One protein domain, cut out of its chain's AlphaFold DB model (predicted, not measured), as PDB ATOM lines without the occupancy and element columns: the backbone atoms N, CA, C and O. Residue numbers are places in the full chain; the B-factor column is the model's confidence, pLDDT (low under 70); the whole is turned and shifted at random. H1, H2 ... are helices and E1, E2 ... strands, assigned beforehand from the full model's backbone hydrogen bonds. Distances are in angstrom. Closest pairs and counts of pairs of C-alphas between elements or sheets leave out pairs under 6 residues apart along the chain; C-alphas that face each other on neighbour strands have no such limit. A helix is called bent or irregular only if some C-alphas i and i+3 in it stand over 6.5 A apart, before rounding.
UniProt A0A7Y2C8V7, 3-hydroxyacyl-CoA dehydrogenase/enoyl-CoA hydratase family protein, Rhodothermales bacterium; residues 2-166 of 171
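AT A GLANCE: This is residues 2 to 166 of the 171 residues of the protein "3-hydroxyacyl-CoA dehydrogenase/enoyl-CoA hydratase family protein" of Rhodothermales bacterium (UniProt A0A7Y2C8V7). A helical hairpin, H5 and H6, makes the middle of a loose helical body, with H2 crossing it at a steep angle on one side and H7 running alongside H6 on the other, while H4 lies far out beyond two long links. A tiny sheet of E1 and E2, with the short H1 beside E1, sits near the end of the body where H5 begins and H6 ends, and H8 turns off the far end of H7. Residues 67 to 73, of which 67 to 71 belong to H4, and residues 160 to 166, of which 160 to 165 belong to H8, stick out. The printed part has 165 residues, with eight named helices and two named strands in the order H1 H2 H3 H4 E1 H5 H6 E2 H7 H8; the sheet, E1 - E2, is antiparallel and the class is mostly helix. The whole is only just loose, close to compact, with a radius of gyration of the C-alphas of 18.8 A, and it spans 51 by 44 by 28 A.

HOW THE PARTS SIT: E1, residues 83 to 85, and E2, residues 131 to 133, are antiparallel neighbours at 136 degrees. N 83 and O 133 are 2.9 A apart, and N 131 and O 85 are 3.0 A apart, both within hydrogen-bond range. The C-alphas of Ala 2 in H1, residues 2 to 6, and Ile 83 in E1 are 5.6 A apart, the closest of the two elements. H5, residues 87 to 103, and H6, residues 109 to 122, form a helical hairpin: they touch, closest at the C-alphas of Lys 95 and Thr 116, 5.8 A apart, at a shallow tilt of 21 degrees, opposite ways. H2, residues 13 to 28, touches H6, closest at the C-alphas of Ala 28 and Ala 115, 6.5 A apart, at a steep tilt of 42 degrees, opposite ways. With residues 17 to 24 alone H2 only just touches residues 90 to 94 of H5, with 3 pairs of C-alphas within 8 A; the closest are those of Gln 17 and Gly 90, 6.4 A apart. H2, H5 and H6 form a bundle, a group of helices set together. H1 touches H2, with the C-alphas of Ala 4 and Ala 19 closest at 5.0 A. H7, residues 135 to 150, touches H6 at a shallow tilt of 16 degrees, opposite ways, with the C-alphas of Val 121 and Glu 142 closest at 6.0 A. H8, residues 153 to 165, is close to H7 but not clearly touching, about perpendicular at 77 degrees; the closest C-alphas, of Leu 150 and Gln 156, are 6.8 A apart. H3, residues 36 to 42, is close to H2 but not clearly touching, with the C-alphas of Thr 26 and Leu 42 closest at 7.5 A. H4, residues 55 to 71, touches no helix. In H1, H2, H3, H5, H6, H7 and H8 every O i to N i+4 pair is within hydrogen-bond range; in H4 it is 11 of 13.

IN THESE COORDINATES: H1 begins at C-alpha 2, (-38.153, -30.035, -31.804). From first to last C-alpha, H4 measures 25.3 A, H5 24.3 A, H7 22.6 A, H2 21.4 A, H6 19.9 A and H8 17.8 A. H4 ends at C-alpha 71, (-56.144, -24.073, -10.713), and is irregular: C-alphas 56 and 59 are 7.1 A apart. H8 ends at C-alpha 165, (-9.891, -38.144, -11.380).

THE WHOLE: The two C-alphas farthest apart, of Glu 71 and Ala 103, are 55.4 A apart. The printed part has no cut. The links from H3 to H4, 12 residues, and from H4 to E1, 11 residues, are long. The mean pLDDT of the printed part is 91.3, and residue 9 is the one printed residue under 70.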
ATOM      1  N   ALA A   2     -36.858 -30.664 -32.122       80.56
ATOM      2  CA  ALA A   2     -38.153 -30.035 -31.804       80.56
ATOM      3  C   ALA A   2     -38.065 -28.543 -31.425       80.56
ATOM      4  O   ALA A   2     -38.752 -27.709 -32.006       80.56
ATOM      5  N   LEU A   3     -37.144 -28.182 -30.524       81.81
ATOM      6  CA  LEU A   3     -36.928 -26.785 -30.127       81.81
ATOM      7  C   LEU A   3     -36.474 -25.889 -31.295       81.81
ATOM      8  O   LEU A   3     -36.835 -24.718 -31.346       81.81
ATOM      9  N   ALA A   4     -35.673 -26.417 -32.225       79.94
ATOM     10  CA  ALA A   4     -35.224 -25.660 -33.391       79.94
ATOM     11  C   ALA A   4     -36.370 -25.430 -34.382       79.94
ATOM     12  O   ALA A   4     -36.513 -24.320 -34.883       79.94
ATOM     13  N   ALA A   5     -37.211 -26.446 -34.595       79.00
ATOM     14  CA  ALA A   5     -38.419 -26.326 -35.404       79.00
ATOM     15  C   ALA A   5     -39.400 -25.305 -34.801       79.00
ATOM     16  O   ALA A   5     -39.876 -24.425 -35.510       79.00
ATOM     17  N   ALA A   6     -39.623 -25.339 -33.483       80.94
ATOM     18  CA  ALA A   6     -40.512 -24.399 -32.793       80.94
ATOM     19  C   ALA A   6     -39.992 -22.948 -32.767       80.94
ATOM     20  O   ALA A   6     -40.776 -22.009 -32.657       80.94
ATOM     21  N   LYS A   7     -38.669 -22.746 -32.841       79.06
ATOM     22  CA  LYS A   7     -38.045 -21.413 -32.879       79.06
ATOM     23  C   LYS A   7     -38.003 -20.792 -34.279       79.06
ATOM     24  O   LYS A   7     -37.618 -19.630 -34.378       79.06
ATOM     25  N   ALA A   8     -38.356 -21.529 -35.332       79.12
ATOM     26  CA  ALA A   8     -38.385 -21.012 -36.697       79.12
ATOM     27  C   ALA A   8     -39.719 -20.280 -36.950       79.12
ATOM     28  O   ALA A   8     -40.750 -20.944 -37.051       79.12
ATOM     29  N   PRO A   9     -39.736 -18.936 -37.042       69.38
ATOM     30  CA  PRO A   9     -40.975 -18.165 -37.167       69.38
ATOM     31  C   PRO A   9     -41.774 -18.492 -38.433       69.38
ATOM     32  O   PRO A   9     -43.000 -18.428 -38.399       69.38
ATOM     33  N   ASN A  10     -41.100 -18.865 -39.526       76.12
ATOM     34  CA  ASN A  10     -41.738 -19.170 -40.808       76.12
ATOM     35  C   ASN A  10     -41.593 -20.647 -41.213       76.12
ATOM     36  O   ASN A  10     -42.036 -21.043 -42.290       76.12
ATOM     37  N   GLY A  11     -40.923 -21.464 -40.391       77.12
ATOM     38  CA  GLY A  11     -40.665 -22.876 -40.691       77.12
ATOM     39  C   GLY A  11     -39.719 -23.116 -41.876       77.12
ATOM     40  O   GLY A  11     -39.669 -24.234 -42.400       77.12
ATOM     41  N   PHE A  12     -38.972 -22.097 -42.317       85.75
ATOM     42  CA  PHE A  12     -37.993 -22.243 -43.394       85.75
ATOM     43  C   PHE A  12     -36.787 -23.070 -42.945       85.75
ATOM     44  O   PHE A  12     -36.289 -22.939 -41.826       85.75
ATOM     45  N   ASP A  13     -36.262 -23.877 -43.864       85.06
ATOM     46  CA  ASP A  13     -35.139 -24.778 -43.601       85.06
ATOM     47  C   ASP A  13     -33.886 -24.022 -43.131       85.06
ATOM     48  O   ASP A  13     -33.156 -24.505 -42.268       85.06
ATOM     49  N   SER A  14     -33.666 -22.802 -43.630       87.44
ATOM     50  CA  SER A  14     -32.553 -21.933 -43.224       87.44
ATOM     51  C   SER A  14     -32.662 -21.445 -41.774       87.44
ATOM     52  O   SER A  14     -31.658 -21.391 -41.062       87.44
ATOM     53  N   GLU A  15     -33.870 -21.118 -41.310       86.94
ATOM     54  CA  GLU A  15     -34.130 -20.684 -39.933       86.94
ATOM     55  C   GLU A  15     -33.929 -21.848 -38.958       86.94
ATOM     56  O   GLU A  15     -33.243 -21.708 -37.940       86.94
ATOM     57  N   ILE A  16     -34.453 -23.024 -39.318       87.88
ATOM     58  CA  ILE A  16     -34.271 -24.264 -38.556       87.88
ATOM     59  C   ILE A  16     -32.784 -24.622 -38.496       87.88
ATOM     60  O   ILE A  16     -32.286 -24.969 -37.425       87.88
ATOM     61  N   GLN A  17     -32.050 -24.480 -39.605       90.12
ATOM     62  CA  GLN A  17     -30.613 -24.746 -39.653       90.12
ATOM     63  C   GLN A  17     -29.838 -23.827 -38.705       90.12
ATOM     64  O   GLN A  17     -28.990 -24.302 -37.954       90.12
ATOM     65  N   SER A  18     -30.150 -22.527 -38.685       89.88
ATOM     66  CA  SER A  18     -29.493 -21.576 -37.779       89.88
ATOM     67  C   SER A  18     -29.775 -21.895 -36.306       89.88
ATOM     68  O   SER A  18     -28.867 -21.870 -35.470       89.88
ATOM     69  N   ALA A  19     -31.019 -22.250 -35.972       90.00
ATOM     70  CA  ALA A  19     -31.376 -22.661 -34.619       90.00
ATOM     71  C   ALA A  19     -30.691 -23.981 -34.217       90.00
ATOM     72  O   ALA A  19     -30.189 -24.092 -33.097       90.00
ATOM     73  N   LEU A  20     -30.619 -24.956 -35.130       90.81
ATOM     74  CA  LEU A  20     -29.917 -26.223 -34.916       90.81
ATOM     75  C   LEU A  20     -28.420 -26.018 -34.696       90.81
ATOM     76  O   LEU A  20     -27.887 -26.608 -33.765       90.81
ATOM     77  N   GLN A  21     -27.763 -25.166 -35.485       91.25
ATOM     78  CA  GLN A  21     -26.343 -24.839 -35.311       91.25
ATOM     79  C   GLN A  21     -26.058 -24.292 -33.910       91.25
ATOM     80  O   GLN A  21     -25.172 -24.795 -33.227       91.25
ATOM     81  N   ARG A  22     -26.869 -23.345 -33.421       90.00
ATOM     82  CA  ARG A  22     -26.705 -22.784 -32.066       90.00
ATOM     83  C   ARG A  22     -26.866 -23.833 -30.965       90.00
ATOM     84  O   ARG A  22     -26.102 -23.840 -29.999       90.00
ATOM     85  N   ILE A  23     -27.864 -24.712 -31.088       91.00
ATOM     86  CA  ILE A  23     -28.087 -25.803 -30.125       91.00
ATOM     87  C   ILE A  23     -26.920 -26.791 -30.181       91.00
ATOM     88  O   ILE A  23     -26.394 -27.184 -29.142       91.00
ATOM     89  N   PHE A  24     -26.501 -27.155 -31.392       92.38
ATOM     90  CA  PHE A  24     -25.393 -28.062 -31.632       92.38
ATOM     91  C   PHE A  24     -24.105 -27.540 -30.993       92.38
ATOM     92  O   PHE A  24     -23.496 -28.256 -30.210       92.38
ATOM     93  N   GLU A  25     -23.734 -26.285 -31.247       90.50
ATOM     94  CA  GLU A  25     -22.554 -25.644 -30.657       90.50
ATOM     95  C   GLU A  25     -22.628 -25.594 -29.129       90.50
ATOM     96  O   GLU A  25     -21.654 -25.915 -28.452       90.50
ATOM     97  N   THR A  26     -23.796 -25.252 -28.573       91.31
ATOM     98  CA  THR A  26     -23.999 -25.182 -27.116       91.31
ATOM     99  C   THR A  26     -23.710 -26.526 -26.445       91.31
ATOM    100  O   THR A  26     -23.015 -26.570 -25.428       91.31
ATOM    101  N   VAL A  27     -24.207 -27.623 -27.024       91.00
ATOM    102  CA  VAL A  27     -24.010 -28.978 -26.488       91.00
ATOM    103  C   VAL A  27     -22.606 -29.500 -26.795       91.00
ATOM    104  O   VAL A  27     -21.935 -29.999 -25.896       91.00
ATOM    105  N   ALA A  28     -22.122 -29.340 -28.029       87.56
ATOM    106  CA  ALA A  28     -20.815 -29.833 -28.462       87.56
ATOM    107  C   ALA A  28     -19.651 -29.169 -27.707       87.56
ATOM    108  O   ALA A  28     -18.648 -29.821 -27.428       87.56
ATOM    109  N   MET A  29     -19.787 -27.891 -27.336       87.00
ATOM    110  CA  MET A  29     -18.801 -27.176 -26.516       87.00
ATOM    111  C   MET A  29     -19.006 -27.361 -25.008       87.00
ATOM    112  O   MET A  29     -18.261 -26.769 -24.228       87.00
ATOM    113  N   ALA A  30     -20.011 -28.139 -24.591       88.62
ATOM    114  CA  ALA A  30     -20.391 -28.311 -23.192       88.62
ATOM    115  C   ALA A  30     -20.563 -26.963 -22.456       88.62
ATOM    116  O   ALA A  30     -20.062 -26.770 -21.344       88.62
ATOM    117  N   ARG A  31     -21.247 -25.998 -23.091       90.25
ATOM    118  CA  ARG A  31     -21.404 -24.652 -22.530       90.25
ATOM    119  C   ARG A  31     -22.267 -24.696 -21.270       90.25
ATOM    120  O   ARG A  31     -23.435 -25.076 -21.309       90.25
ATOM    121  N   VAL A  32     -21.696 -24.231 -20.164       91.75
ATOM    122  CA  VAL A  32     -22.404 -24.051 -18.893       91.75
ATOM    123  C   VAL A  32     -23.003 -22.654 -18.807       91.75
ATOM    124  O   VAL A  32     -22.462 -21.695 -19.356       91.75
ATOM    125  N   SER A  33     -24.128 -22.536 -18.108       93.81
ATOM    126  CA  SER A  33     -24.735 -21.243 -17.816       93.81
ATOM    127  C   SER A  33     -24.233 -20.702 -16.478       93.81
ATOM    128  O   SER A  33     -24.255 -21.423 -15.480       93.81
ATOM    129  N   GLY A  34     -23.828 -19.432 -16.442       92.94
ATOM    130  CA  GLY A  34     -23.438 -18.744 -15.209       92.94
ATOM    131  C   GLY A  34     -24.599 -18.079 -14.462       92.94
ATOM    132  O   GLY A  34     -24.430 -17.640 -13.327       92.94
ATOM    133  N   SER A  35     -25.781 -17.962 -15.075       93.06
ATOM    134  CA  SER A  35     -26.927 -17.261 -14.484       93.06
ATOM    135  C   SER A  35     -28.260 -17.738 -15.056       93.06
ATOM    136  O   SER A  35     -28.340 -18.190 -16.192       93.06
ATOM    137  N   ALA A  36     -29.353 -17.570 -14.309       92.00
ATOM    138  CA  ALA A  36     -30.678 -17.957 -14.795       92.00
ATOM    139  C   ALA A  36     -31.110 -17.183 -16.060       92.00
ATOM    140  O   ALA A  36     -31.836 -17.724 -16.895       92.00
ATOM    141  N   SER A  37     -30.661 -15.935 -16.229       92.06
ATOM    142  CA  SER A  37     -30.902 -15.150 -17.445       92.06
ATOM    143  C   SER A  37     -30.149 -15.719 -18.648       92.06
ATOM    144  O   SER A  37     -30.734 -15.852 -19.722       92.06
ATOM    145  N   GLU A  38     -28.890 -16.122 -18.472       92.50
ATOM    146  CA  GLU A  38     -28.136 -16.814 -19.518       92.50
ATOM    147  C   GLU A  38     -28.725 -18.203 -19.819       92.50
ATOM    148  O   GLU A  38     -28.824 -18.600 -20.973       92.50
ATOM    149  N   ALA A  39     -29.206 -18.936 -18.814       93.00
ATOM    150  CA  ALA A  39     -29.845 -20.235 -19.029       93.00
ATOM    151  C   ALA A  39     -31.105 -20.117 -19.909       93.00
ATOM    152  O   ALA A  39     -31.380 -21.003 -20.721       93.00
ATOM    153  N   LYS A  40     -31.845 -19.003 -19.802       92.06
ATOM    154  CA  LYS A  40     -32.954 -18.685 -20.715       92.06
ATOM    155  C   LYS A  40     -32.472 -18.382 -22.133       92.06
ATOM    156  O   LYS A  40     -33.089 -18.855 -23.085       92.06
ATOM    157  N   SER A  41     -31.383 -17.623 -22.300       89.25
ATOM    158  CA  SER A  41     -30.858 -17.296 -23.637       89.25
ATOM    159  C   SER A  41     -30.300 -18.527 -24.359       89.25
ATOM    160  O   SER A  41     -30.521 -18.681 -25.561       89.25
ATOM    161  N   LEU A  42     -29.672 -19.445 -23.617       89.88
ATOM    162  CA  LEU A  42     -29.215 -20.748 -24.111       89.88
ATOM    163  C   LEU A  42     -30.363 -21.727 -24.397       89.88
ATOM    164  O   LEU A  42     -30.188 -22.683 -25.146       89.88
ATOM    165  N   GLY A  43     -31.555 -21.476 -23.852       87.94
ATOM    166  CA  GLY A  43     -32.719 -22.343 -24.020       87.94
ATOM    167  C   GLY A  43     -32.754 -23.546 -23.077       87.94
ATOM    168  O   GLY A  43     -33.531 -24.461 -23.322       87.94
ATOM    169  N   PHE A  44     -31.955 -23.546 -22.004       90.50
ATOM    170  CA  PHE A  44     -32.064 -24.530 -20.919       90.50
ATOM    171  C   PHE A  44     -33.301 -24.289 -20.052       90.50
ATOM    172  O   PHE A  44     -33.866 -25.228 -19.500       90.50
ATOM    173  N   LEU A  45     -33.723 -23.028 -19.930       91.88
ATOM    174  CA  LEU A  45     -34.951 -22.641 -19.245       91.88
ATOM    175  C   LEU A  45     -35.945 -22.031 -20.241       91.88
ATOM    176  O   LEU A  45     -35.527 -21.273 -21.122       91.88
ATOM    177  N   PRO A  46     -37.257 -22.282 -20.083       88.81
ATOM    178  CA  PRO A  46     -38.258 -21.563 -20.854       88.81
ATOM    179  C   PRO A  46     -38.220 -20.067 -20.508       88.81
ATOM    180  O   PRO A  46     -37.876 -19.668 -19.391       88.81
ATOM    181  N   SER A  47     -38.612 -19.218 -21.459       87.88
ATOM    182  CA  SER A  47     -38.658 -17.760 -21.265       87.88
ATOM    183  C   SER A  47     -39.542 -17.360 -20.074       87.88
ATOM    184  O   SER A  47     -39.188 -16.449 -19.317       87.88
ATOM    185  N   SER A  48     -40.625 -18.109 -19.852       89.56
ATOM    186  CA  SER A  48     -41.570 -17.965 -18.742       89.56
ATOM    187  C   SER A  48     -41.055 -18.460 -17.385       89.56
ATOM    188  O   SER A  48     -41.717 -18.217 -16.378       89.56
ATOM    189  N   ALA A  49     -39.889 -19.118 -17.308       91.81
ATOM    190  CA  ALA A  49     -39.386 -19.659 -16.043       91.81
ATOM    191  C   ALA A  49     -39.221 -18.559 -14.983       91.81
ATOM    192  O   ALA A  49     -38.548 -17.547 -15.211       91.81
ATOM    193  N   THR A  50     -39.803 -18.761 -13.801       92.94
ATOM    194  CA  THR A  50     -39.647 -17.842 -12.672       92.94
ATOM    195  C   THR A  50     -38.236 -17.949 -12.100       92.94
ATOM    196  O   THR A  50     -37.777 -19.036 -11.755       92.94
ATOM    197  N   VAL A  51     -37.549 -16.814 -11.962       93.56
ATOM    198  CA  VAL A  51     -36.227 -16.745 -11.327       93.56
ATOM    199  C   VAL A  51     -36.401 -16.253  -9.897       93.56
ATOM    200  O   VAL A  51     -36.916 -15.161  -9.670       93.56
ATOM    201  N   VAL A  52     -35.971 -17.062  -8.931       94.19
ATOM    202  CA  VAL A  52     -36.049 -16.737  -7.503       94.19
ATOM    203  C   VAL A  52     -34.637 -16.509  -6.980       94.19
ATOM    204  O   VAL A  52     -33.832 -17.436  -6.957       94.19
ATOM    205  N   MET A  53     -34.345 -15.279  -6.550       92.19
ATOM    206  CA  MET A  53     -33.009 -14.903  -6.063       92.19
ATOM    207  C   MET A  53     -32.672 -15.545  -4.712       92.19
ATOM    208  O   MET A  53     -31.528 -15.912  -4.472       92.19
ATOM    209  N   ASN A  54     -33.662 -15.695  -3.824       94.44
ATOM    210  CA  ASN A  54     -33.469 -16.322  -2.517       94.44
ATOM    211  C   ASN A  54     -33.668 -17.845  -2.615       94.44
ATOM    212  O   ASN A  54     -34.779 -18.317  -2.873       94.44
ATOM    213  N   ALA A  55     -32.596 -18.602  -2.363       93.31
ATOM    214  CA  ALA A  55     -32.589 -20.058  -2.444       93.31
ATOM    215  C   ALA A  55     -33.621 -20.726  -1.516       93.31
ATOM    216  O   ALA A  55     -34.258 -21.692  -1.944       93.31
ATOM    217  N   ASP A  56     -33.842 -20.175  -0.318       96.19
ATOM    218  CA  ASP A  56     -34.762 -20.712   0.694       96.19
ATOM    219  C   ASP A  56     -36.227 -20.572   0.263       96.19
ATOM    220  O   ASP A  56     -37.088 -21.368   0.636       96.19
ATOM    221  N   ARG A  57     -36.527 -19.586  -0.591       95.62
ATOM    222  CA  ARG A  57     -37.880 -19.360  -1.117       95.62
ATOM    223  C   ARG A  57     -38.212 -20.207  -2.344       95.62
ATOM    224  O   ARG A  57     -39.373 -20.222  -2.753       95.62
ATOM    225  N   ARG A  58     -37.248 -20.926  -2.937       95.06
ATOM    226  CA  ARG A  58     -37.463 -21.686  -4.185       95.06
ATOM    227  C   ARG A  58     -38.584 -22.712  -4.061       95.06
ATOM    228  O   ARG A  58     -39.442 -22.760  -4.934       95.06
ATOM    229  N   PHE A  59     -38.623 -23.474  -2.968       95.62
ATOM    230  CA  PHE A  59     -39.669 -24.478  -2.751       95.62
ATOM    231  C   PHE A  59     -41.052 -23.859  -2.562       95.62
ATOM    232  O   PHE A  59     -42.029 -24.351  -3.122       95.62
ATOM    233  N   HIS A  60     -41.133 -22.753  -1.820       96.94
ATOM    234  CA  HIS A  60     -42.390 -22.037  -1.629       96.94
ATOM    235  C   HIS A  60     -42.949 -21.530  -2.965       96.94
ATOM    236  O   HIS A  60     -44.116 -21.759  -3.279       96.94
ATOM    237  N   VAL A  61     -42.109 -20.877  -3.777       96.56
ATOM    238  CA  VAL A  61     -42.509 -20.372  -5.101       96.56
ATOM    239  C   VAL A  61     -42.855 -21.519  -6.051       96.56
ATOM    240  O   VAL A  61     -43.862 -21.441  -6.744       96.56
ATOM    241  N   ALA A  62     -42.083 -22.611  -6.050       95.44
ATOM    242  CA  ALA A  62     -42.374 -23.785  -6.871       95.44
ATOM    243  C   ALA A  62     -43.741 -24.402  -6.530       95.44
ATOM    244  O   ALA A  62     -44.515 -24.704  -7.435       95.44
ATOM    245  N   LYS A  63     -44.072 -24.523  -5.235       96.94
ATOM    246  CA  LYS A  63     -45.388 -24.997  -4.785       96.94
ATOM    247  C   LYS A  63     -46.509 -24.070  -5.251       96.94
ATOM    248  O   LYS A  63     -47.507 -24.551  -5.776       96.94
ATOM    249  N   ALA A  64     -46.344 -22.760  -5.071       96.69
ATOM    250  CA  ALA A  64     -47.338 -21.779  -5.500       96.69
ATOM    251  C   ALA A  64     -47.574 -21.841  -7.020       96.69
ATOM    252  O   ALA A  64     -48.720 -21.866  -7.456       96.69
ATOM    253  N   ASN A  65     -46.507 -21.957  -7.815       95.12
ATOM    254  CA  ASN A  65     -46.605 -22.107  -9.267       95.12
ATOM    255  C   ASN A  65     -47.327 -23.401  -9.668       95.12
ATOM    256  O   ASN A  65     -48.155 -23.378 -10.570       95.12
ATOM    257  N   ALA A  66     -47.039 -24.524  -9.003       94.69
ATOM    258  CA  ALA A  66     -47.707 -25.793  -9.286       94.69
ATOM    259  C   ALA A  66     -49.213 -25.738  -8.974       94.69
ATOM    260  O   ALA A  66     -50.019 -26.210  -9.773       94.69
ATOM    261  N   LEU A  67     -49.594 -25.121  -7.850       96.75
ATOM    262  CA  LEU A  67     -51.002 -24.903  -7.499       96.75
ATOM    263  C   LEU A  67     -51.694 -23.981  -8.507       96.75
ATOM    264  O   LEU A  67     -52.768 -24.321  -8.988       96.75
ATOM    265  N   ALA A  68     -51.046 -22.885  -8.905       95.56
ATOM    266  CA  ALA A  68     -51.583 -21.980  -9.918       95.56
ATOM    267  C   ALA A  68     -51.784 -22.677 -11.277       95.56
ATOM    268  O   ALA A  68     -52.806 -22.470 -11.926       95.56
ATOM    269  N   LEU A  69     -50.848 -23.541 -11.699       92.75
ATOM    270  CA  LEU A  69     -51.005 -24.348 -12.916       92.75
ATOM    271  C   LEU A  69     -52.214 -25.284 -12.808       92.75
ATOM    272  O   LEU A  69     -53.017 -25.347 -13.737       92.75
ATOM    273  N   PHE A  70     -52.382 -25.958 -11.669       94.88
ATOM    274  CA  PHE A  70     -53.534 -26.824 -11.426       94.88
ATOM    275  C   PHE A  70     -54.860 -26.050 -11.467       94.88
ATOM    276  O   PHE A  70     -55.770 -26.437 -12.194       94.88
ATOM    277  N   GLU A  71     -54.949 -24.926 -10.755       96.12
ATOM    278  CA  GLU A  71     -56.144 -24.073 -10.713       96.12
ATOM    279  C   GLU A  71     -56.482 -23.472 -12.083       96.12
ATOM    280  O   GLU A  71     -57.652 -23.323 -12.423       96.12
ATOM    281  N   SER A  72     -55.466 -23.181 -12.903       94.94
ATOM    282  CA  SER A  72     -55.651 -22.711 -14.282       94.94
ATOM    283  C   SER A  72     -56.088 -23.806 -15.267       94.94
ATOM    284  O   SER A  72     -56.321 -23.509 -16.437       94.94
ATOM    285  N   GLY A  73     -56.200 -25.061 -14.816       93.56
ATOM    286  CA  GLY A  73     -56.602 -26.190 -15.653       93.56
ATOM    287  C   GLY A  73     -55.490 -26.679 -16.578       93.56
ATOM    288  O   GLY A  73     -55.749 -26.987 -17.740       93.56
ATOM    289  N   TYR A  74     -54.247 -26.726 -16.086       92.06
ATOM    290  CA  TYR A  74     -53.102 -27.187 -16.870       92.06
ATOM    291  C   TYR A  74     -53.367 -28.537 -17.554       92.06
ATOM    292  O   TYR A  74     -53.694 -29.531 -16.906       92.06
ATOM    293  N   SER A  75     -53.139 -28.564 -18.866       90.25
ATOM    294  CA  SER A  75     -53.075 -29.776 -19.677       90.25
ATOM    295  C   SER A  75     -51.639 -29.971 -20.161       90.25
ATOM    296  O   SER A  75     -50.989 -28.982 -20.522       90.25
ATOM    297  N   PRO A  76     -51.128 -31.216 -20.210       86.94
ATOM    298  CA  PRO A  76     -49.833 -31.482 -20.816       86.94
ATOM    299  C   PRO A  76     -49.808 -30.995 -22.275       86.94
ATOM    300  O   PRO A  76     -50.848 -31.016 -22.947       86.94
ATOM    301  N   PRO A  77     -48.640 -30.546 -22.774       84.06
ATOM    302  CA  PRO A  77     -48.491 -30.188 -24.176       84.06
ATOM    303  C   PRO A  77     -48.796 -31.401 -25.069       84.06
ATOM    304  O   PRO A  77     -48.511 -32.535 -24.673       84.06
ATOM    305  N   PRO A  78     -49.384 -31.186 -26.259       85.19
ATOM    306  CA  PRO A  78     -49.665 -32.275 -27.182       85.19
ATOM    307  C   PRO A  78     -48.362 -32.920 -27.662       85.19
ATOM    308  O   PRO A  78     -47.345 -32.238 -27.807       85.19
ATOM    309  N   VAL A  79     -48.424 -34.222 -27.945       83.25
ATOM    310  CA  VAL A  79     -47.313 -34.959 -28.561       83.25
ATOM    311  C   VAL A  79     -46.941 -34.289 -29.882       83.25
ATOM    312  O   VAL A  79     -47.809 -33.939 -30.692       83.25
ATOM    313  N   ALA A  80     -45.643 -34.070 -30.091       84.69
ATOM    314  CA  ALA A  80     -45.154 -33.380 -31.271       84.69
ATOM    315  C   ALA A  80     -45.079 -34.346 -32.467       84.69
ATOM    316  O   ALA A  80     -44.055 -34.971 -32.738       84.69
ATOM    317  N   ASN A  81     -46.182 -34.450 -33.211       84.19
ATOM    318  CA  ASN A  81     -46.307 -35.394 -34.330       84.19
ATOM    319  C   ASN A  81     -45.647 -34.913 -35.637       84.19
ATOM    320  O   ASN A  81     -45.440 -35.718 -36.541       84.19
ATOM    321  N   ALA A  82     -45.350 -33.616 -35.745       87.94
ATOM    322  CA  ALA A  82     -44.873 -32.965 -36.966       87.94
ATOM    323  C   ALA A  82     -43.614 -32.126 -36.691       87.94
ATOM    324  O   ALA A  82     -43.604 -30.900 -36.810       87.94
ATOM    325  N   ILE A  83     -42.535 -32.777 -36.257       88.94
ATOM    326  CA  ILE A  83     -41.250 -32.110 -36.037       88.94
ATOM    327  C   ILE A  83     -40.489 -32.081 -37.354       88.94
ATOM    328  O   ILE A  83     -40.042 -33.113 -37.851       88.94
ATOM    329  N   LYS A  84     -40.275 -30.885 -37.898       90.81
ATOM    330  CA  LYS A  84     -39.477 -30.714 -39.108       90.81
ATOM    331  C   LYS A  84     -37.987 -30.948 -38.834       90.81
ATOM    332  O   LYS A  84     -37.374 -30.258 -38.016       90.81
ATOM    333  N   VAL A  85     -37.405 -31.912 -39.540       92.00
ATOM    334  CA  VAL A  85     -35.974 -32.239 -39.533       92.00
ATOM    335  C   VAL A  85     -35.371 -31.999 -40.910       92.00
ATOM    336  O   VAL A  85     -36.055 -32.137 -41.915       92.00
ATOM    337  N   LEU A  86     -34.088 -31.637 -40.961       91.19
ATOM    338  CA  LEU A  86     -33.425 -31.199 -42.199       91.19
ATOM    339  C   LEU A  86     -32.740 -32.328 -42.988       91.19
ATOM    340  O   LEU A  86     -32.285 -32.098 -44.110       91.19
ATOM    341  N   GLY A  87     -32.623 -33.525 -42.408       91.81
ATOM    342  CA  GLY A  87     -31.991 -34.681 -43.041       91.81
ATOM    343  C   GLY A  87     -30.531 -34.436 -43.443       91.81
ATOM    344  O   GLY A  87     -29.797 -33.659 -42.819       91.81
ATOM    345  N   ARG A  88     -30.107 -35.083 -44.536       91.81
ATOM    346  CA  ARG A  88     -28.724 -35.049 -45.049       91.81
ATOM    347  C   ARG A  88     -28.183 -33.644 -45.309       91.81
ATOM    348  O   ARG A  88     -26.989 -33.421 -45.109       91.81
ATOM    349  N   GLY A  89     -29.030 -32.708 -45.741       90.31
ATOM    350  CA  GLY A  89     -28.619 -31.324 -45.998       90.31
ATOM    351  C   GLY A  89     -28.134 -30.627 -44.726       90.31
ATOM    352  O   GLY A  89     -27.020 -30.101 -44.684       90.31
ATOM    353  N   GLY A  90     -28.933 -30.703 -43.656       90.06
ATOM    354  CA  GLY A  90     -28.554 -30.164 -42.347       90.06
ATOM    355  C   GLY A  90     -27.356 -30.897 -41.741       90.06
ATOM    356  O   GLY A  90     -26.443 -30.259 -41.207       90.06
ATOM    357  N   PHE A  91     -27.308 -32.225 -41.895       94.56
ATOM    358  CA  PHE A  91     -26.199 -33.052 -41.417       94.56
ATOM    359  C   PHE A  91     -24.863 -32.645 -42.044       94.56
ATOM    360  O   PHE A  91     -23.879 -32.465 -41.329       94.56
ATOM    361  N   ALA A  92     -24.823 -32.459 -43.366       93.38
ATOM    362  CA  ALA A  92     -23.607 -32.075 -44.075       93.38
ATOM    363  C   ALA A  92     -23.061 -30.725 -43.587       93.38
ATOM    364  O   ALA A  92     -21.855 -30.587 -43.378       93.38
ATOM    365  N   SER A  93     -23.947 -29.753 -43.344       93.06
ATOM    366  CA  SER A  93     -23.561 -28.447 -42.804       93.06
ATOM    367  C   SER A  93     -22.976 -28.557 -41.391       93.06
ATOM    368  O   SER A  93     -21.906 -28.003 -41.135       93.06
ATOM    369  N   LEU A  94     -23.614 -29.313 -40.490       93.25
ATOM    370  CA  LEU A  94     -23.093 -29.521 -39.134       93.25
ATOM    371  C   LEU A  94     -21.770 -30.296 -39.151       93.25
ATOM    372  O   LEU A  94     -20.813 -29.894 -38.495       93.25
ATOM    373  N   LYS A  95     -21.669 -31.359 -39.953       94.31
ATOM    374  CA  LYS A  95     -20.437 -32.144 -40.103       94.31
ATOM    375  C   LYS A  95     -19.276 -31.290 -40.615       94.31
ATOM    376  O   LYS A  95     -18.153 -31.441 -40.133       94.31
ATOM    377  N   ALA A  96     -19.537 -30.384 -41.559       93.81
ATOM    378  CA  ALA A  96     -18.540 -29.432 -42.038       93.81
ATOM    379  C   ALA A  96     -18.074 -28.485 -40.919       93.81
ATOM    380  O   ALA A  96     -16.874 -28.244 -40.800       93.81
ATOM    381  N   ALA A  97     -18.985 -28.010 -40.063       91.12
ATOM    382  CA  ALA A  97     -18.630 -27.182 -38.910       91.12
ATOM    383  C   ALA A  97     -17.717 -27.932 -37.922       91.12
ATOM    384  O   ALA A  97     -16.664 -27.420 -37.552       91.12
ATOM    385  N   VAL A  98     -18.036 -29.182 -37.557       91.81
ATOM    386  CA  VAL A  98     -17.162 -29.996 -36.681       91.81
ATOM    387  C   VAL A  98     -15.806 -30.264 -37.337       91.81
ATOM    388  O   VAL A  98     -14.771 -30.234 -36.671       91.81
ATOM    389  N   TYR A  99     -15.783 -30.495 -38.651       93.31
ATOM    390  CA  TYR A  99     -14.537 -30.717 -39.380       93.31
ATOM    391  C   TYR A  99     -13.596 -29.508 -39.302       93.31
ATOM    392  O   TYR A  99     -12.389 -29.689 -39.178       93.31
ATOM    393  N   GLN A 100     -14.125 -28.279 -39.295       91.94
ATOM    394  CA  GLN A 100     -13.306 -27.080 -39.088       91.94
ATOM    395  C   GLN A 100     -12.626 -27.083 -37.711       91.94
ATOM    396  O   GLN A 100     -11.446 -26.746 -37.616       91.94
ATOM    397  N   TYR A 101     -13.313 -27.534 -36.657       90.19
ATOM    398  CA  TYR A 101     -12.700 -27.688 -35.333       90.19
ATOM    399  C   TYR A 101     -11.611 -28.761 -35.312       90.19
ATOM    400  O   TYR A 101     -10.584 -28.573 -34.655       90.19
ATOM    401  N   LEU A 102     -11.813 -29.870 -36.033       91.62
ATOM    402  CA  LEU A 102     -10.813 -30.932 -36.155       91.62
ATOM    403  C   LEU A 102      -9.574 -30.427 -36.904       91.62
ATOM    404  O   LEU A 102      -8.455 -30.574 -36.417       91.62
ATOM    405  N   ALA A 103      -9.774 -29.767 -38.047       92.19
ATOM    406  CA  ALA A 103      -8.701 -29.168 -38.838       92.19
ATOM    407  C   ALA A 103      -7.935 -28.093 -38.045       92.19
ATOM    408  O   ALA A 103      -6.712 -28.002 -38.137       92.19
ATOM    409  N   GLY A 104      -8.645 -27.330 -37.208       90.75
ATOM    410  CA  GLY A 104      -8.066 -26.370 -36.268       90.75
ATOM    411  C   GLY A 104      -7.394 -26.992 -35.037       90.75
ATOM    412  O   GLY A 104      -6.893 -26.251 -34.197       90.75
ATOM    413  N   LYS A 105      -7.367 -28.328 -34.907       88.44
ATOM    414  CA  LYS A 105      -6.820 -29.074 -33.755       88.44
ATOM    415  C   LYS A 105      -7.450 -28.700 -32.403       88.44
ATOM    416  O   LYS A 105      -6.829 -28.875 -31.356       88.44
ATOM    417  N   PHE A 106      -8.692 -28.211 -32.405       86.69
ATOM    418  CA  PHE A 106      -9.432 -27.876 -31.182       86.69
ATOM    419  C   PHE A 106     -10.100 -29.098 -30.534       86.69
ATOM    420  O   PHE A 106     -10.365 -29.098 -29.326       86.69
ATOM    421  N   VAL A 107     -10.359 -30.135 -31.334       89.19
ATOM    422  CA  VAL A 107     -11.038 -31.375 -30.942       89.19
ATOM    423  C   VAL A 107     -10.207 -32.593 -31.347       89.19
ATOM    424  O   VAL A 107      -9.471 -32.544 -32.332       89.19
ATOM    425  N   SER A 108     -10.306 -33.676 -30.574       90.94
ATOM    426  CA  SER A 108      -9.699 -34.963 -30.935       90.94
ATOM    427  C   SER A 108     -10.480 -35.657 -32.059       90.94
ATOM    428  O   SER A 108     -11.626 -35.312 -32.349       90.94
ATOM    429  N   GLU A 109      -9.888 -36.682 -32.673       92.25
ATOM    430  CA  GLU A 109     -10.591 -37.520 -33.655       92.25
ATOM    431  C   GLU A 109     -11.832 -38.191 -33.053       92.25
ATOM    432  O   GLU A 109     -12.862 -38.316 -33.717       92.25
ATOM    433  N   TYR A 110     -11.765 -38.579 -31.775       93.69
ATOM    434  CA  TYR A 110     -12.910 -39.175 -31.099       93.69
ATOM    435  C   TYR A 110     -13.994 -38.140 -30.777       93.69
ATOM    436  O   TYR A 110     -15.176 -38.433 -30.923       93.69
ATOM    437  N   ASP A 111     -13.618 -36.908 -30.422       90.94
ATOM    438  CA  ASP A 111     -14.582 -35.807 -30.274       90.94
ATOM    439  C   ASP A 111     -15.288 -35.511 -31.606       90.94
ATOM    440  O   ASP A 111     -16.502 -35.315 -31.630       90.94
ATOM    441  N   TYR A 112     -14.550 -35.532 -32.724       93.56
ATOM    442  CA  TYR A 112     -15.126 -35.397 -34.063       93.56
ATOM    443  C   TYR A 112     -16.119 -36.525 -34.373       93.56
ATOM    444  O   TYR A 112     -17.207 -36.262 -34.889       93.56
ATOM    445  N   PHE A 113     -15.774 -37.769 -34.029       94.50
ATOM    446  CA  PHE A 113     -16.665 -38.919 -34.171       94.50
ATOM    447  C   PHE A 113     -17.960 -38.735 -33.363       94.50
ATOM    448  O   PHE A 113     -19.048 -38.799 -33.937       94.50
ATOM    449  N   LEU A 114     -17.860 -38.414 -32.068       93.88
ATOM    450  CA  LEU A 114     -19.021 -38.187 -31.197       93.88
ATOM    451  C   LEU A 114     -19.904 -37.037 -31.698       93.88
ATOM    452  O   LEU A 114     -21.124 -37.175 -31.782       93.88
ATOM    453  N   ALA A 115     -19.295 -35.911 -32.072       93.62
ATOM    454  CA  ALA A 115     -20.007 -34.743 -32.577       93.62
ATOM    455  C   ALA A 115     -20.688 -35.015 -33.931       93.62
ATOM    456  O   ALA A 115     -21.772 -34.493 -34.191       93.62
ATOM    457  N   THR A 116     -20.100 -35.866 -34.776       94.56
ATOM    458  CA  THR A 116     -20.721 -36.302 -36.035       94.56
ATOM    459  C   THR A 116     -21.959 -37.161 -35.770       94.56
ATOM    460  O   THR A 116     -22.998 -36.939 -36.385       94.56
ATOM    461  N   GLU A 117     -21.893 -38.100 -34.826       94.81
ATOM    462  CA  GLU A 117     -23.054 -38.917 -34.448       94.81
ATOM    463  C   GLU A 117     -24.165 -38.072 -33.817       94.81
ATOM    464  O   GLU A 117     -25.339 -38.220 -34.152       94.81
ATOM    465  N   PHE A 118     -23.797 -37.102 -32.980       94.00
ATOM    466  CA  PHE A 118     -24.743 -36.138 -32.430       94.00
ATOM    467  C   PHE A 118     -25.423 -35.296 -33.524       94.00
ATOM    468  O   PHE A 118     -26.644 -35.127 -33.508       94.00
ATOM    469  N   ALA A 119     -24.664 -34.819 -34.519       94.38
ATOM    470  CA  ALA A 119     -25.213 -34.092 -35.663       94.38
ATOM    471  C   ALA A 119     -26.201 -34.948 -36.475       94.38
ATOM    472  O   ALA A 119     -27.225 -34.433 -36.933       94.38
ATOM    473  N   ARG A 120     -25.923 -36.249 -36.632       94.62
ATOM    474  CA  ARG A 120     -26.815 -37.205 -37.307       94.62
ATOM    475  C   ARG A 120     -28.148 -37.332 -36.568       94.62
ATOM    476  O   ARG A 120     -29.194 -37.173 -37.189       94.62
ATOM    477  N   VAL A 121     -28.131 -37.526 -35.248       94.19
ATOM    478  CA  VAL A 121     -29.365 -37.608 -34.438       94.19
ATOM    479  C   VAL A 121     -30.168 -36.307 -34.524       94.19
ATOM    480  O   VAL A 121     -31.366 -36.325 -34.801       94.19
ATOM    481  N   LEU A 122     -29.507 -35.155 -34.372       91.69
ATOM    482  CA  LEU A 122     -30.160 -33.842 -34.400       91.69
ATOM    483  C   LEU A 122     -30.875 -33.516 -35.713       91.69
ATOM    484  O   LEU A 122     -31.806 -32.708 -35.711       91.69
ATOM    485  N   THR A 123     -30.425 -34.108 -36.817       92.88
ATOM    486  CA  THR A 123     -30.938 -33.856 -38.169       92.88
ATOM    487  C   THR A 123     -31.905 -34.935 -38.655       92.88
ATOM    488  O   THR A 123     -32.388 -34.844 -39.782       92.88
ATOM    489  N   GLY A 124     -32.267 -35.893 -37.793       90.38
ATOM    490  CA  GLY A 124     -33.257 -36.932 -38.089       90.38
ATOM    491  C   GLY A 124     -32.671 -38.208 -38.695       90.38
ATOM    492  O   GLY A 124     -33.412 -38.995 -39.281       90.38
ATOM    493  N   GLY A 125     -31.364 -38.437 -38.563       90.88
ATOM    494  CA  GLY A 125     -30.712 -39.667 -39.003       90.88
ATOM    495  C   GLY A 125     -30.397 -39.660 -40.495       90.88
ATOM    496  O   GLY A 125     -29.801 -38.718 -41.012       90.88
ATOM    497  N   ASP A 126     -30.784 -40.729 -41.189       88.44
ATOM    498  CA  ASP A 126     -30.362 -40.995 -42.572       88.44
ATOM    499  C   ASP A 126     -31.361 -40.499 -43.641       88.44
ATOM    500  O   ASP A 126     -31.236 -40.832 -44.827       88.44
ATOM    501  N   LEU A 127     -32.324 -39.662 -43.236       90.88
ATOM    502  CA  LEU A 127     -33.340 -39.058 -44.102       90.88
ATOM    503  C   LEU A 127     -32.711 -38.195 -45.203       90.88
ATOM    504  O   LEU A 127     -31.856 -37.344 -44.951       90.88
ATOM    505  N   VAL A 128     -33.148 -38.404 -46.447       87.62
ATOM    506  CA  VAL A 128     -32.543 -37.767 -47.629       87.62
ATOM    507  C   VAL A 128     -32.860 -36.276 -47.706       87.62
ATOM    508  O   VAL A 128     -31.998 -35.490 -48.097       87.62
ATOM    509  N   ALA A 129     -34.075 -35.894 -47.328       88.94
ATOM    510  CA  ALA A 129     -34.588 -34.541 -47.466       88.94
ATOM    511  C   ALA A 129     -35.178 -34.031 -46.150       88.94
ATOM    512  O   ALA A 129     -35.340 -34.779 -45.185       88.94
ATOM    513  N   SER A 130     -35.509 -32.743 -46.153       89.75
ATOM    514  CA  SER A 130     -36.283 -32.103 -45.096       89.75
ATOM    515  C   SER A 130     -37.654 -32.776 -44.998       89.75
ATOM    516  O   SER A 130     -38.342 -32.937 -46.008       89.75
ATOM    517  N   THR A 131     -38.030 -33.270 -43.821       91.38
ATOM    518  CA  THR A 131     -39.261 -34.055 -43.616       91.38
ATOM    519  C   THR A 131     -39.779 -33.845 -42.199       91.38
ATOM    520  O   THR A 131     -39.018 -33.506 -41.296       91.38
ATOM    521  N   GLU A 132     -41.082 -34.016 -42.000       92.38
ATOM    522  CA  GLU A 132     -41.695 -34.000 -40.674       92.38
ATOM    523  C   GLU A 132     -41.702 -35.406 -40.078       92.38
ATOM    524  O   GLU A 132     -42.064 -36.376 -40.744       92.38
ATOM    525  N   VAL A 133     -41.278 -35.517 -38.823       92.25
ATOM    526  CA  VAL A 133     -41.214 -36.782 -38.091       92.25
ATOM    527  C   VAL A 133     -41.956 -36.682 -36.767       92.25
ATOM    528  O   VAL A 133     -42.078 -35.604 -36.179       92.25
ATOM    529  N   HIS A 134     -42.411 -37.833 -36.285       92.12
ATOM    530  CA  HIS A 134     -42.973 -37.971 -34.950       92.12
ATOM    531  C   HIS A 134     -41.873 -37.861 -33.882       92.12
ATOM    532  O   HIS A 134     -40.733 -38.267 -34.110       92.12
ATOM    533  N   GLU A 135     -42.210 -37.357 -32.698       90.19
ATOM    534  CA  GLU A 135     -41.289 -37.251 -31.561       90.19
ATOM    535  C   GLU A 135     -40.627 -38.588 -31.196       90.19
ATOM    536  O   GLU A 135     -39.401 -38.660 -31.100       90.19
ATOM    537  N   ASP A 136     -41.413 -39.662 -31.107       92.44
ATOM    538  CA  ASP A 136     -40.909 -41.009 -30.798       92.44
ATOM    539  C   ASP A 136     -39.810 -41.493 -31.754       92.44
ATOM    540  O   ASP A 136     -38.894 -42.192 -31.325       92.44
ATOM    541  N   TYR A 137     -39.846 -41.096 -33.033       93.69
ATOM    542  CA  TYR A 137     -38.786 -41.445 -33.986       93.69
ATOM    543  C   TYR A 137     -37.436 -40.850 -33.560       93.69
ATOM    544  O   TYR A 137     -36.402 -41.510 -33.644       93.69
ATOM    545  N   LEU A 138     -37.442 -39.607 -33.073       92.44
ATOM    546  CA  LEU A 138     -36.230 -38.937 -32.607       92.44
ATOM    547  C   LEU A 138     -35.735 -39.511 -31.280       92.44
ATOM    548  O   LEU A 138     -34.528 -39.664 -31.114       92.44
ATOM    549  N   ILE A 139     -36.652 -39.848 -30.370       93.06
ATOM    550  CA  ILE A 139     -36.321 -40.481 -29.085       93.06
ATOM    551  C   ILE A 139     -35.684 -41.856 -29.317       93.06
ATOM    552  O   ILE A 139     -34.673 -42.184 -28.698       93.06
ATOM    553  N   GLU A 140     -36.240 -42.654 -30.230       95.19
ATOM    554  CA  GLU A 140     -35.684 -43.959 -30.586       95.19
ATOM    555  C   GLU A 140     -34.281 -43.823 -31.190       95.19
ATOM    556  O   GLU A 140     -33.344 -44.489 -30.748       95.19
ATOM    557  N   LEU A 141     -34.113 -42.897 -32.139       95.06
ATOM    558  CA  LEU A 141     -32.831 -42.629 -32.789       95.06
ATOM    559  C   LEU A 141     -31.757 -42.150 -31.797       95.06
ATOM    560  O   LEU A 141     -30.589 -42.547 -31.893       95.06
ATOM    561  N   GLU A 142     -32.140 -41.299 -30.840       94.88
ATOM    562  CA  GLU A 142     -31.269 -40.853 -29.752       94.88
ATOM    563  C   GLU A 142     -30.867 -42.030 -28.864       94.88
ATOM    564  O   GLU A 142     -29.676 -42.218 -28.602       94.88
ATOM    565  N   ARG A 143     -31.830 -42.864 -28.456       95.88
ATOM    566  CA  ARG A 143     -31.583 -44.035 -27.608       95.88
ATOM    567  C   ARG A 143     -30.639 -45.029 -28.275       95.88
ATOM    568  O   ARG A 143     -29.666 -45.452 -27.651       95.88
ATOM    569  N   GLU A 144     -30.893 -45.391 -29.530       95.69
ATOM    570  CA  GLU A 144     -30.046 -46.316 -30.290       95.69
ATOM    571  C   GLU A 144     -28.610 -45.782 -30.391       95.69
ATOM    572  O   GLU A 144     -27.638 -46.485 -30.090       95.69
ATOM    573  N   THR A 145     -28.471 -44.505 -30.753       95.50
ATOM    574  CA  THR A 145     -27.163 -43.859 -30.887       95.50
ATOM    575  C   THR A 145     -26.434 -43.798 -29.551       95.50
ATOM    576  O   THR A 145     -25.255 -44.148 -29.487       95.50
ATOM    577  N   PHE A 146     -27.125 -43.421 -28.479       95.06
ATOM    578  CA  PHE A 146     -26.561 -43.362 -27.136       95.06
ATOM    579  C   PHE A 146     -26.036 -44.729 -26.683       95.06
ATOM    580  O   PHE A 146     -24.881 -44.837 -26.266       95.06
ATOM    581  N   MET A 147     -26.836 -45.788 -26.836       96.25
ATOM    582  CA  MET A 147     -26.441 -47.149 -26.457       96.25
ATOM    583  C   MET A 147     -25.221 -47.630 -27.245       96.25
ATOM    584  O   MET A 147     -24.283 -48.192 -26.673       96.25
ATOM    585  N   ARG A 148     -25.176 -47.348 -28.551       95.62
ATOM    586  CA  ARG A 148     -24.011 -47.656 -29.381       95.62
ATOM    587  C   ARG A 148     -22.769 -46.890 -28.926       95.62
ATOM    588  O   ARG A 148     -21.701 -47.487 -28.841       95.62
ATOM    589  N   LEU A 149     -22.877 -45.602 -28.601       95.19
ATOM    590  CA  LEU A 149     -21.738 -44.813 -28.115       95.19
ATOM    591  C   LEU A 149     -21.242 -45.272 -26.739       95.19
ATOM    592  O   LEU A 149     -20.039 -45.218 -26.477       95.19
ATOM    593  N   LEU A 150     -22.139 -45.762 -25.882       95.00
ATOM    594  CA  LEU A 150     -21.800 -46.306 -24.567       95.00
ATOM    595  C   LEU A 150     -21.016 -47.627 -24.659       95.00
ATOM    596  O   LEU A 150     -20.158 -47.902 -23.820       95.00
ATOM    597  N   SER A 151     -21.263 -48.428 -25.701       94.00
ATOM    598  CA  SER A 151     -20.500 -49.658 -25.967       94.00
ATOM    599  C   SER A 151     -19.057 -49.422 -26.441       94.00
ATOM    600  O   SER A 151     -18.271 -50.365 -26.486       94.00
ATOM    601  N   GLN A 152     -18.676 -48.185 -26.774       95.44
ATOM    602  CA  GLN A 152     -17.321 -47.871 -27.228       95.44
ATOM    603  C   GLN A 152     -16.335 -47.829 -26.058       95.44
ATOM    604  O   GLN A 152     -16.544 -47.094 -25.090       95.44
ATOM    605  N   GLN A 153     -15.197 -48.519 -26.198       94.94
ATOM    606  CA  GLN A 153     -14.158 -48.563 -25.163       94.94
ATOM    607  C   GLN A 153     -13.672 -47.160 -24.775       94.94
ATOM    608  O   GLN A 153     -13.629 -46.818 -23.598       94.94
ATOM    609  N   LYS A 154     -13.418 -46.291 -25.765       94.81
ATOM    610  CA  LYS A 154     -12.978 -44.910 -25.517       94.81
ATOM    611  C   LYS A 154     -13.980 -44.103 -24.683       94.81
ATOM    612  O   LYS A 154     -13.551 -43.289 -23.867       94.81
ATOM    613  N   THR A 155     -15.290 -44.319 -24.859       93.50
ATOM    614  CA  THR A 155     -16.327 -43.683 -24.025       93.50
ATOM    615  C   THR A 155     -16.250 -44.189 -22.588       93.50
ATOM    616  O   THR A 155     -16.284 -43.387 -21.656       93.50
ATOM    617  N   GLN A 156     -16.110 -45.502 -22.398       94.94
ATOM    618  CA  GLN A 156     -16.010 -46.116 -21.071       94.94
ATOM    619  C   GLN A 156     -14.755 -45.654 -20.324       94.94
ATOM    620  O   GLN A 156     -14.831 -45.330 -19.136       94.94
ATOM    621  N   ASP A 157     -13.630 -45.524 -21.028       94.94
ATOM    622  CA  ASP A 157     -12.386 -44.988 -20.474       94.94
ATOM    623  C   ASP A 157     -12.568 -43.532 -20.025       94.94
ATOM    624  O   ASP A 157     -12.148 -43.162 -18.928       94.94
ATOM    625  N   ARG A 158     -13.251 -42.702 -20.832       93.69
ATOM    626  CA  ARG A 158     -13.568 -41.309 -20.470       93.69
ATOM    627  C   ARG A 158     -14.445 -41.229 -19.227       93.69
ATOM    628  O   ARG A 158     -14.141 -40.441 -18.335       93.69
ATOM    629  N   ILE A 159     -15.497 -42.045 -19.146       93.44
ATOM    630  CA  ILE A 159     -16.386 -42.104 -17.976       93.44
ATOM    631  C   ILE A 159     -15.590 -42.510 -16.733       93.44
ATOM    632  O   ILE A 159     -15.624 -41.810 -15.723       93.44
ATOM    633  N   THR A 160     -14.817 -43.593 -16.824       94.75
ATOM    634  CA  THR A 160     -14.001 -44.105 -15.715       94.75
ATOM    635  C   THR A 160     -12.992 -43.062 -15.245       94.75
ATOM    636  O   THR A 160     -12.858 -42.810 -14.047       94.75
ATOM    637  N   HIS A 161     -12.312 -42.397 -16.178       95.38
ATOM    638  CA  HIS A 161     -11.340 -41.361 -15.856       95.38
ATOM    639  C   HIS A 161     -11.992 -40.146 -15.192       95.38
ATOM    640  O   HIS A 161     -11.473 -39.648 -14.197       95.38
ATOM    641  N   ILE A 162     -13.138 -39.675 -15.694       94.88
ATOM    642  CA  ILE A 162     -13.859 -38.545 -15.092       94.88
ATOM    643  C   ILE A 162     -14.297 -38.895 -13.668       94.88
ATOM    644  O   ILE A 162     -14.067 -38.100 -12.762       94.88
ATOM    645  N   LEU A 163     -14.858 -40.086 -13.446       95.12
ATOM    646  CA  LEU A 163     -15.321 -40.516 -12.123       95.12
ATOM    647  C   LEU A 163     -14.179 -40.709 -11.116       95.12
ATOM    648  O   LEU A 163     -14.364 -40.467  -9.927       95.12
ATOM    649  N   THR A 164     -13.001 -41.139 -11.573       95.62
ATOM    650  CA  THR A 164     -11.845 -41.392 -10.694       95.62
ATOM    651  C   THR A 164     -10.989 -40.152 -10.442       95.62
ATOM    652  O   THR A 164     -10.464 -39.983  -9.344       95.62
ATOM    653  N   THR A 165     -10.835 -39.276 -11.435       93.75
ATOM    654  CA  THR A 165      -9.891 -38.144 -11.380       93.75
ATOM    655  C   THR A 165     -10.561 -36.773 -11.329       93.75
ATOM    656  O   THR A 165      -9.868 -35.773 -11.134       93.75
ATOM    657  N   ASN A 166     -11.881 -36.695 -11.541       90.75
ATOM    658  CA  ASN A 166     -12.629 -35.454 -11.782       90.75
ATOM    659  C   ASN A 166     -12.099 -34.613 -12.963       90.75
ATOM    660  O   ASN A 166     -12.386 -33.419 -13.051       90.75
TER     661      ASN A 166